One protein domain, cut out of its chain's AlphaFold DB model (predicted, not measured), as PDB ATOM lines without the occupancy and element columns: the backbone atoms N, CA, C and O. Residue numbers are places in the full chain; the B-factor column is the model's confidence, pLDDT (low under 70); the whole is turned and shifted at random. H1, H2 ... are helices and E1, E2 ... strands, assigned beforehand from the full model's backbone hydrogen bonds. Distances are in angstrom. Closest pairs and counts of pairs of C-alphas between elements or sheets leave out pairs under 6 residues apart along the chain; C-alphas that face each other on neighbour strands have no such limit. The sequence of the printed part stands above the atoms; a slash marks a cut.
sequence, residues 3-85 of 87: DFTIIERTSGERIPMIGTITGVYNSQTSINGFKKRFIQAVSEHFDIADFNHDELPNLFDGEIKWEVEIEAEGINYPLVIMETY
ATOM      1  N   ASP A   3     243.801 160.930 152.263       94.19
ATOM      2  CA  ASP A   3     242.614 161.353 151.533       94.19
ATOM      3  C   ASP A   3     241.459 161.467 152.524       94.19
ATOM      4  O   ASP A   3     241.410 160.741 153.516       94.19
ATOM      5  N   PHE A   4     240.542 162.395 152.280       94.50
ATOM      6  CA  PHE A   4     239.437 162.675 153.188       94.50
ATOM      7  C   PHE A   4     238.118 162.716 152.436       94.50
ATOM      8  O   PHE A   4     238.004 163.410 151.428       94.50
ATOM      9  N   THR A   5     237.114 162.019 152.946       94.69
ATOM     10  CA  THR A   5     235.740 162.086 152.448       94.69
ATOM     11  C   THR A   5     234.906 162.946 153.385       94.69
ATOM     12  O   THR A   5     234.997 162.813 154.605       94.69
ATOM     13  N   ILE A   6     234.106 163.832 152.804       94.12
ATOM     14  CA  ILE A   6     233.179 164.710 153.510       94.12
ATOM     15  C   ILE A   6     231.772 164.162 153.286       94.12
ATOM     16  O   ILE A   6     231.363 163.924 152.146       94.12
ATOM     17  N   ILE A   7     231.038 163.960 154.371       92.62
ATOM     18  CA  ILE A   7     229.656 163.480 154.351       92.62
ATOM     19  C   ILE A   7     228.787 164.368 155.235       92.62
ATOM     20  O   ILE A   7     229.269 164.940 156.216       92.62
ATOM     21  N   GLU A   8     227.501 164.459 154.920       90.50
ATOM     22  CA  GLU A   8     226.546 165.092 155.827       90.50
ATOM     23  C   GLU A   8     226.250 164.180 157.015       90.50
ATOM     24  O   GLU A   8     226.076 162.968 156.872       90.50
ATOM     25  N   ARG A   9     226.126 164.759 158.207       85.50
ATOM     26  CA  ARG A   9     225.672 164.047 159.399       85.50
ATOM     27  C   ARG A   9     224.152 164.149 159.503       85.50
ATOM     28  O   ARG A   9     223.620 164.882 160.331       85.50
ATOM     29  N   THR A  10     223.441 163.395 158.674       77.69
ATOM     30  CA  THR A  10     221.979 163.288 158.773       77.69
ATOM     31  C   THR A  10     221.582 162.075 159.619       77.69
ATOM     32  O   THR A  10     222.316 161.095 159.732       77.69
ATOM     33  N   SER A  11     220.405 162.131 160.243       62.41
ATOM     34  CA  SER A  11     219.820 161.019 161.007       62.41
ATOM     35  C   SER A  11     219.046 160.017 160.132       62.41
ATOM     36  O   SER A  11     218.373 159.131 160.661       62.41
ATOM     37  N   GLY A  12     219.107 160.162 158.803       64.56
ATOM     38  CA  GLY A  12     218.368 159.340 157.841       64.56
ATOM     39  C   GLY A  12     219.141 158.116 157.341       64.56
ATOM     40  O   GLY A  12     220.350 158.003 157.508       64.56
ATOM     41  N   GLU A  13     218.442 157.208 156.651       63.41
ATOM     42  CA  GLU A  13     219.035 155.998 156.044       63.41
ATOM     43  C   GLU A  13     220.024 156.299 154.903       63.41
ATOM     44  O   GLU A  13     220.799 155.433 154.494       63.41
ATOM     45  N   ARG A  14     220.005 157.527 154.371       71.62
ATOM     46  CA  ARG A  14     220.939 158.006 153.352       71.62
ATOM     47  C   ARG A  14     221.791 159.123 153.929       71.62
ATOM     48  O   ARG A  14     221.282 160.201 154.218       71.62
ATOM     49  N   ILE A  15     223.086 158.846 154.025       77.31
ATOM     50  CA  ILE A  15     224.124 159.817 154.356       77.31
ATOM     51  C   ILE A  15     224.709 160.301 153.021       77.31
ATOM     52  O   ILE A  15     225.487 159.568 152.403       77.31
ATOM     53  N   PRO A  16     224.284 161.467 152.508       85.25
ATOM     54  CA  PRO A  16     224.822 162.001 151.265       85.25
ATOM     55  C   PRO A  16     226.314 162.321 151.417       85.25
ATOM     56  O   PRO A  16     226.768 162.900 152.407       85.25
ATOM     57  N   MET A  17     227.082 161.898 150.414       90.00
ATOM     58  CA  MET A  17     228.495 162.227 150.285       90.00
ATOM     59  C   MET A  17     228.622 163.566 149.565       90.00
ATOM     60  O   MET A  17     228.110 163.707 148.458       90.00
ATOM     61  N   ILE A  18     229.337 164.503 150.184       91.75
ATOM     62  CA  ILE A  18     229.619 165.830 149.623       91.75
ATOM     63  C   ILE A  18     230.772 165.726 148.623       91.75
ATOM     64  O   ILE A  18     230.710 166.249 147.514       91.75
ATOM     65  N   GLY A  19     231.832 164.999 148.985       92.88
ATOM     66  CA  GLY A  19     232.947 164.747 148.080       92.88
ATOM     67  C   GLY A  19     234.187 164.191 148.766       92.88
ATOM     68  O   GLY A  19     234.218 163.998 149.981       92.88
ATOM     69  N   THR A  20     235.230 163.957 147.969       94.31
ATOM     70  CA  THR A  20     236.521 163.439 148.441       94.31
ATOM     71  C   THR A  20     237.652 164.399 148.077       94.31
ATOM     72  O   THR A  20     237.826 164.792 146.920       94.31
ATOM     73  N   ILE A  21     238.462 164.757 149.069       94.44
ATOM     74  CA  ILE A  21     239.668 165.569 148.929       94.44
ATOM     75  C   ILE A  21     240.876 164.657 149.069       94.44
ATOM     76  O   ILE A  21     241.201 164.182 150.153       94.44
ATOM     77  N   THR A  22     241.553 164.442 147.949       94.12
ATOM     78  CA  THR A  22     242.719 163.564 147.868       94.12
ATOM     79  C   THR A  22     244.039 164.325 147.944       94.12
ATOM     80  O   THR A  22     244.109 165.512 147.598       94.12
ATOM     81  N   GLY A  23     245.100 163.628 148.344       92.81
ATOM     82  CA  GLY A  23     246.479 164.100 148.251       92.81
ATOM     83  C   GLY A  23     246.869 165.117 149.319       92.81
ATOM     84  O   GLY A  23     247.610 166.058 149.026       92.81
ATOM     85  N   VAL A  24     246.379 164.965 150.550       93.88
ATOM     86  CA  VAL A  24     246.669 165.895 151.649       93.88
ATOM     87  C   VAL A  24     247.914 165.447 152.421       93.88
ATOM     88  O   VAL A  24     248.054 164.298 152.842       93.88
ATOM     89  N   TYR A  25     248.851 166.366 152.621       94.12
ATOM     90  CA  TYR A  25     250.113 166.160 153.328       94.12
ATOM     91  C   TYR A  25     250.122 166.928 154.648       94.12
ATOM     92  O   TYR A  25     249.444 167.944 154.790       94.12
ATOM     93  N   ASN A  26     250.946 166.471 155.596       93.31
ATOM     94  CA  ASN A  26     251.166 167.173 156.857       93.31
ATOM     95  C   ASN A  26     252.099 168.379 156.642       93.31
ATOM     96  O   ASN A  26     253.275 168.362 157.001       93.31
ATOM     97  N   SER A  27     251.597 169.390 155.940       93.88
ATOM     98  CA  SER A  27     252.273 170.662 155.703       93.88
ATOM     99  C   SER A  27     251.245 171.783 155.650       93.88
ATOM    100  O   SER A  27     250.136 171.592 155.149       93.88
ATOM    101  N   GLN A  28     251.614 172.979 156.118       90.69
ATOM    102  CA  GLN A  28     250.688 174.115 156.160       90.69
ATOM    103  C   GLN A  28     250.093 174.432 154.780       90.69
ATOM    104  O   GLN A  28     248.902 174.704 154.662       90.69
ATOM    105  N   THR A  29     250.904 174.354 153.722       93.88
ATOM    106  CA  THR A  29     250.452 174.576 152.342       93.88
ATOM    107  C   THR A  29     249.386 173.567 151.928       93.88
ATOM    108  O   THR A  29     248.373 173.950 151.346       93.88
ATOM    109  N   SER A  30     249.588 172.283 152.237       93.50
ATOM    110  CA  SER A  30     248.636 171.238 151.867       93.50
ATOM    111  C   SER A  30     247.366 171.297 152.713       93.50
ATOM    112  O   SER A  30     246.276 171.167 152.164       93.50
ATOM    113  N   ILE A  31     247.486 171.609 154.006       91.94
ATOM    114  CA  ILE A  31     246.345 171.849 154.898       91.94
ATOM    115  C   ILE A  31     245.527 173.051 154.407       91.94
ATOM    116  O   ILE A  31     244.313 172.952 154.280       91.94
ATOM    117  N   ASN A  32     246.164 174.166 154.038       91.75
ATOM    118  CA  ASN A  32     245.462 175.317 153.455       91.75
ATOM    119  C   ASN A  32     244.767 174.951 152.132       91.75
ATOM    120  O   ASN A  32     243.663 175.422 151.863       91.75
ATOM    121  N   GLY A  33     245.396 174.102 151.315       93.38
ATOM    122  CA  GLY A  33     244.790 173.545 150.105       93.38
ATOM    123  C   GLY A  33     243.560 172.685 150.403       93.38
ATOM    124  O   GLY A  33     242.540 172.840 149.735       93.38
ATOM    125  N   PHE A  34     243.624 171.839 151.435       93.69
ATOM    126  CA  PHE A  34     242.471 171.089 151.928       93.69
ATOM    127  C   PHE A  34     241.341 172.032 152.338       93.69
ATOM    128  O   PHE A  34     240.235 171.869 151.836       93.69
ATOM    129  N   LYS A  35     241.615 173.054 153.165       91.00
ATOM    130  CA  LYS A  35     240.583 173.997 153.634       91.00
ATOM    131  C   LYS A  35     239.843 174.642 152.462       91.00
ATOM    132  O   LYS A  35     238.623 174.661 152.450       91.00
ATOM    133  N   LYS A  36     240.569 175.092 151.432       91.50
ATOM    134  CA  LYS A  36     239.963 175.669 150.221       91.50
ATOM    135  C   LYS A  36     239.073 174.681 149.465       91.50
ATOM    136  O   LYS A  36     237.980 175.048 149.056       91.50
ATOM    137  N   ARG A  37     239.534 173.441 149.280       93.94
ATOM    138  CA  ARG A  37     238.758 172.395 148.587       93.94
ATOM    139  C   ARG A  37     237.546 171.943 149.401       93.94
ATOM    140  O   ARG A  37     236.524 171.624 148.813       93.94
ATOM    141  N   PHE A  38     237.660 171.936 150.727       92.44
ATOM    142  CA  PHE A  38     236.568 171.643 151.652       92.44
ATOM    143  C   PHE A  38     235.461 172.684 151.518       92.44
ATOM    144  O   PHE A  38     234.329 172.335 151.210       92.44
ATOM    145  N   ILE A  39     235.838 173.954 151.655       89.19
ATOM    146  CA  ILE A  39     234.991 175.132 151.446       89.19
ATOM    147  C   ILE A  39     234.269 175.024 150.100       89.19
ATOM    148  O   ILE A  39     233.046 175.045 150.052       89.19
ATOM    149  N   GLN A  40     235.014 174.808 149.016       90.94
ATOM    150  CA  GLN A  40     234.433 174.695 147.681       90.94
ATOM    151  C   GLN A  40     233.410 173.551 147.572       90.94
ATOM    152  O   GLN A  40     232.310 173.774 147.078       90.94
ATOM    153  N   ALA A  41     233.749 172.349 148.047       91.75
ATOM    154  CA  ALA A  41     232.862 171.190 147.954       91.75
ATOM    155  C   ALA A  41     231.557 171.393 148.740       91.75
ATOM    156  O   ALA A  41     230.483 171.042 148.262       91.75
ATOM    157  N   VAL A  42     231.643 171.993 149.927       89.56
ATOM    158  CA  VAL A  42     230.473 172.326 150.748       89.56
ATOM    159  C   VAL A  42     229.627 173.415 150.077       89.56
ATOM    160  O   VAL A  42     228.411 173.260 149.995       89.56
ATOM    161  N   SER A  43     230.253 174.481 149.564       88.94
ATOM    162  CA  SER A  43     229.571 175.566 148.836       88.94
ATOM    163  C   SER A  43     228.759 175.038 147.665       88.94
ATOM    164  O   SER A  43     227.588 175.371 147.526       88.94
ATOM    165  N   GLU A  44     229.383 174.208 146.829       89.94
ATOM    166  CA  GLU A  44     228.752 173.639 145.637       89.94
ATOM    167  C   GLU A  44     227.603 172.692 145.998       89.94
ATOM    168  O   GLU A  44     226.595 172.651 145.297       89.94
ATOM    169  N   HIS A  45     227.738 171.941 147.094       90.56
ATOM    170  CA  HIS A  45     226.735 170.968 147.522       90.56
ATOM    171  C   HIS A  45     225.480 171.614 148.116       90.56
ATOM    172  O   HIS A  45     224.373 171.159 147.835       90.56
ATOM    173  N   PHE A  46     225.638 172.674 148.911       86.38
ATOM    174  CA  PHE A  46     224.515 173.377 149.545       86.38
ATOM    175  C   PHE A  46     224.054 174.633 148.789       86.38
ATOM    176  O   PHE A  46     223.121 175.285 149.244       86.38
ATOM    177  N   ASP A  47     224.674 174.962 147.649       87.12
ATOM    178  CA  ASP A  47     224.435 176.194 146.875       87.12
ATOM    179  C   ASP A  47     224.592 177.474 147.724       87.12
ATOM    180  O   ASP A  47     223.810 178.419 147.640       87.12
ATOM    181  N   ILE A  48     225.619 177.489 148.582       83.94
ATOM    182  CA  ILE A  48     225.900 178.575 149.533       83.94
ATOM    183  C   ILE A  48     227.170 179.338 149.152       83.94
ATOM    184  O   ILE A  48     228.232 178.759 148.904       83.94
ATOM    185  N   ALA A  49     227.059 180.667 149.120       74.88
ATOM    186  CA  ALA A  49     228.147 181.560 148.722       74.88
ATOM    187  C   ALA A  49     229.111 181.905 149.868       74.88
ATOM    188  O   ALA A  49     230.263 182.253 149.607       74.88
ATOM    189  N   ASP A  50     228.643 181.824 151.112       72.62
ATOM    190  CA  ASP A  50     229.432 182.129 152.299       72.62
ATOM    191  C   ASP A  50     229.027 181.209 153.450       72.62
ATOM    192  O   ASP A  50     227.847 180.897 153.634       72.62
ATOM    193  N   PHE A  51     230.013 180.780 154.223       75.38
ATOM    194  CA  PHE A  51     229.803 180.015 155.442       75.38
ATOM    195  C   PHE A  51     230.763 180.471 156.521       75.38
ATOM    196  O   PHE A  51     231.934 180.772 156.277       75.38
ATOM    197  N   ASN A  52     230.269 180.424 157.750       72.44
ATOM    198  CA  ASN A  52     231.106 180.506 158.922       72.44
ATOM    199  C   ASN A  52     231.437 179.086 159.398       72.44
ATOM    200  O   ASN A  52     230.570 178.211 159.444       72.44
ATOM    201  N   HIS A  53     232.699 178.843 159.742       70.00
ATOM    202  CA  HIS A  53     233.119 177.589 160.359       70.00
ATOM    203  C   HIS A  53     234.017 177.890 161.566       70.00
ATOM    204  O   HIS A  53     234.994 178.638 161.448       70.00
ATOM    205  N   ASP A  54     233.740 177.271 162.712       60.59
ATOM    206  CA  ASP A  54     234.419 177.522 163.999       60.59
ATOM    207  C   ASP A  54     235.805 176.843 164.117       60.59
ATOM    208  O   ASP A  54     236.211 176.360 165.161       60.59
ATOM    209  N   GLU A  55     236.577 176.872 163.032       73.81
ATOM    210  CA  GLU A  55     237.839 176.153 162.794       73.81
ATOM    211  C   GLU A  55     237.690 174.690 162.352       73.81
ATOM    212  O   GLU A  55     237.074 173.838 162.982       73.81
ATOM    213  N   LEU A  56     238.349 174.381 161.230       83.75
ATOM    214  CA  LEU A  56     238.521 173.007 160.776       83.75
ATOM    215  C   LEU A  56     239.503 172.246 161.684       83.75
ATOM    216  O   LEU A  56     240.522 172.821 162.083       83.75
ATOM    217  N   PRO A  57     239.254 170.949 161.935       87.06
ATOM    218  CA  PRO A  57     240.038 170.127 162.847       87.06
ATOM    219  C   PRO A  57     241.470 169.895 162.352       87.06
ATOM    220  O   PRO A  57     241.792 170.053 161.167       87.06
ATOM    221  N   ASN A  58     242.342 169.457 163.263       88.44
ATOM    222  CA  ASN A  58     243.688 169.022 162.908       88.44
ATOM    223  C   ASN A  58     243.661 167.625 162.265       88.44
ATOM    224  O   ASN A  58     243.679 166.611 162.944       88.44
ATOM    225  N   LEU A  59     243.728 167.577 160.936       88.25
ATOM    226  CA  LEU A  59     243.675 166.347 160.123       88.25
ATOM    227  C   LEU A  59     244.786 165.305 160.406       88.25
ATOM    228  O   LEU A  59     244.755 164.181 159.886       88.25
ATOM    229  N   PHE A  60     245.821 165.685 161.159       89.06
ATOM    230  CA  PHE A  60     246.983 164.850 161.476       89.06
ATOM    231  C   PHE A  60     247.173 164.633 162.986       89.06
ATOM    232  O   PHE A  60     248.263 164.245 163.402       89.06
ATOM    233  N   ASP A  61     246.136 164.855 163.798       88.88
ATOM    234  CA  ASP A  61     246.136 164.578 165.246       88.88
ATOM    235  C   ASP A  61     246.102 163.077 165.604       88.88
ATOM    236  O   ASP A  61     246.413 162.712 166.735       88.88
ATOM    237  N   GLY A  62     245.806 162.208 164.633       84.75
ATOM    238  CA  GLY A  62     245.736 160.755 164.810       84.75
ATOM    239  C   GLY A  62     244.315 160.197 164.787       84.75
ATOM    240  O   GLY A  62     244.159 158.979 164.723       84.75
ATOM    241  N   GLU A  63     243.299 161.059 164.767       88.88
ATOM    242  CA  GLU A  63     241.915 160.660 164.537       88.88
ATOM    243  C   GLU A  63     241.695 160.267 163.067       88.88
ATOM    244  O   GLU A  63     242.430 160.671 162.160       88.88
ATOM    245  N   ILE A  64     240.671 159.446 162.835       89.62
ATOM    246  CA  ILE A  64     240.222 159.042 161.489       89.62
ATOM    247  C   ILE A  64     238.909 159.718 161.090       89.62
ATOM    248  O   ILE A  64     238.474 159.599 159.945       89.62
ATOM    249  N   LYS A  65     238.247 160.389 162.036       91.62
ATOM    250  CA  LYS A  65     236.933 161.003 161.869       91.62
ATOM    251  C   LYS A  65     236.862 162.275 162.702       91.62
ATOM    252  O   LYS A  65     237.144 162.242 163.894       91.62
ATOM    253  N   TRP A  66     236.357 163.346 162.105       92.81
ATOM    254  CA  TRP A  66     236.064 164.594 162.796       92.81
ATOM    255  C   TRP A  66     234.651 165.055 162.474       92.81
ATOM    256  O   TRP A  66     234.222 165.021 161.319       92.81
ATOM    257  N   GLU A  67     233.933 165.478 163.504       91.06
ATOM    258  CA  GLU A  67     232.620 166.097 163.368       91.06
ATOM    259  C   GLU A  67     232.824 167.609 163.324       91.06
ATOM    260  O   GLU A  67     233.502 168.168 164.184       91.06
ATOM    261  N   VAL A  68     232.288 168.250 162.290       90.19
ATOM    262  CA  VAL A  68     232.381 169.696 162.086       90.19
ATOM    263  C   VAL A  68     230.986 170.244 161.846       90.19
ATOM    264  O   VAL A  68     230.138 169.557 161.283       90.19
ATOM    265  N   GLU A  69     230.741 171.474 162.264       87.75
ATOM    266  CA  GLU A  69     229.490 172.171 161.994       87.75
ATOM    267  C   GLU A  69     229.802 173.423 161.186       87.75
ATOM    268  O   GLU A  69     230.775 174.130 161.462       87.75
ATOM    269  N   ILE A  70     229.013 173.646 160.143       86.69
ATOM    270  CA  ILE A  70     229.118 174.825 159.295       86.69
ATOM    271  C   ILE A  70     227.823 175.599 159.425       86.69
ATOM    272  O   ILE A  70     226.751 175.022 159.260       86.69
ATOM    273  N   GLU A  71     227.919 176.895 159.676       85.25
ATOM    274  CA  GLU A  71     226.767 177.785 159.660       85.25
ATOM    275  C   GLU A  71     226.716 178.514 158.317       85.25
ATOM    276  O   GLU A  71     227.668 179.196 157.927       85.25
ATOM    277  N   ALA A  72     225.597 178.388 157.608       82.38
ATOM    278  CA  ALA A  72     225.327 179.162 156.404       82.38
ATOM    279  C   ALA A  72     223.879 179.642 156.400       82.38
ATOM    280  O   ALA A  72     222.954 178.864 156.626       82.38
ATOM    281  N   GLU A  73     223.692 180.944 156.178       81.06
ATOM    282  CA  GLU A  73     222.375 181.602 156.173       81.06
ATOM    283  C   GLU A  73     221.535 181.350 157.448       81.06
ATOM    284  O   GLU A  73     220.306 181.332 157.411       81.06
ATOM    285  N   GLY A  74     222.194 181.157 158.599       81.12
ATOM    286  CA  GLY A  74     221.541 180.849 159.878       81.12
ATOM    287  C   GLY A  74     221.064 179.396 160.014       81.12
ATOM    288  O   GLY A  74     220.284 179.090 160.918       81.12
ATOM    289  N   ILE A  75     221.507 178.508 159.120       82.50
ATOM    290  CA  ILE A  75     221.281 177.062 159.178       82.50
ATOM    291  C   ILE A  75     222.605 176.370 159.502       82.50
ATOM    292  O   ILE A  75     223.622 176.614 158.852       82.50
ATOM    293  N   ASN A  76     222.564 175.463 160.481       86.06
ATOM    294  CA  ASN A  76     223.709 174.638 160.850       86.06
ATOM    295  C   ASN A  76     223.694 173.328 160.062       86.06
ATOM    296  O   ASN A  76     222.738 172.550 160.128       86.06
ATOM    297  N   TYR A  77     224.786 173.075 159.353       85.56
ATOM    298  CA  TYR A  77     225.040 171.876 158.573       85.56
ATOM    299  C   TYR A  77     226.078 171.023 159.307       85.56
ATOM    300  O   TYR A  77     227.277 171.313 159.242       85.56
ATOM    301  N   PRO A  78     225.650 169.977 160.035       89.38
ATOM    302  CA  PRO A  78     226.577 169.079 160.693       89.38
ATOM    303  C   PRO A  78     227.192 168.153 159.642       89.38
ATOM    304  O   PRO A  78     226.490 167.419 158.944       89.38
ATOM    305  N   LEU A  79     228.513 168.168 159.527       91.56
ATOM    306  CA  LEU A  79     229.278 167.362 158.587       91.56
ATOM    307  C   LEU A  79     230.250 166.444 159.322       91.56
ATOM    308  O   LEU A  79     230.614 166.644 160.483       91.56
ATOM    309  N   VAL A  80     230.711 165.428 158.607       92.31
ATOM    310  CA  VAL A  80     231.784 164.552 159.057       92.31
ATOM    311  C   VAL A  80     232.878 164.528 158.004       92.31
ATOM    312  O   VAL A  80     232.623 164.276 156.828       92.31
ATOM    313  N   ILE A  81     234.110 164.744 158.452       93.69
ATOM    314  CA  ILE A  81     235.328 164.525 157.677       93.69
ATOM    315  C   ILE A  81     235.885 163.171 158.108       93.69
ATOM    316  O   ILE A  81     236.102 162.952 159.297       93.69
ATOM    317  N   MET A  82     236.117 162.259 157.170       93.75
ATOM    318  CA  MET A  82     236.682 160.937 157.454       93.75
ATOM    319  C   MET A  82     237.922 160.693 156.612       93.75
ATOM    320  O   MET A  82     237.885 160.890 155.398       93.75
ATOM    321  N   GLU A  83     238.998 160.212 157.225       92.81
ATOM    322  CA  GLU A  83     240.126 159.655 156.483       92.81
ATOM    323  C   GLU A  83     239.638 158.470 155.637       92.81
ATOM    324  O   GLU A  83     238.881 157.613 156.094       92.81
ATOM    325  N   THR A  84     240.021 158.449 154.367       89.31
ATOM    326  CA  THR A  84     239.632 157.431 153.392       89.31
ATOM    327  C   THR A  84     240.879 156.853 152.744       89.31
ATOM    328  O   THR A  84     241.831 157.571 152.452       89.31
ATOM    329  N   TYR A  85     240.853 155.546 152.496       80.81
ATOM    330  CA  TYR A  85     241.902 154.837 151.775       80.81
ATOM    331  C   TYR A  85     241.396 154.522 150.369       80.81
ATOM    332  O   TYR A  85     240.527 153.666 150.196       80.81
TER     333      TYR A  85
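Overview. This is residues 3 to 85 of the 87 residues of an uncharacterized protein of Roseivirga spongicola (UniProt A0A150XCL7). A strongly twisted sheet of four antiparallel strands, in the order E2 E1 E4 E3, curls round one long helix, H1, which covers one face in two layers. The printed part has 83 residues, with E1 E2 H1 E3 E4 along the chain; its class is mixed. It is compact, with a radius of gyration of the C-alphas of 12.3 A and spans of 32 by 28 by 19 A.

Arrangement. Inner strands E1, residues 3 to 8, and E4, residues 75 to 84, are antiparallel; N 5 and O 82 are within hydrogen-bond range at 2.8 A. Edge strand E2, residues 17 to 24, forms a hairpin with E1, with N 6 and O 19 at 2.8 A. Edge strand E3, residues 65 to 72, forms a hairpin with E4, with N 68 and O 79 at 2.9 A. H1, residues 28 to 46, is on the sheet; its closest C-alphas to E2 are Ser 30 and Val 24, 5.7 A apart. In H1 every O i to N i+4 pair is within hydrogen-bond range.

Along the chain. E1 begins at C-alpha 3 (242.614, 161.353, 151.533); E4 ends at C-alpha 84 (239.632, 157.431, 153.392). First to last C-alpha, H1 measures 27.0 A, E4 27.5 A and E3 22.2 A.

Size, cuts and confidence. The printed part has no cut. The link from H1 to E3 is long, 18 residues. Residues 11 to 13 and 54 have pLDDT under 70.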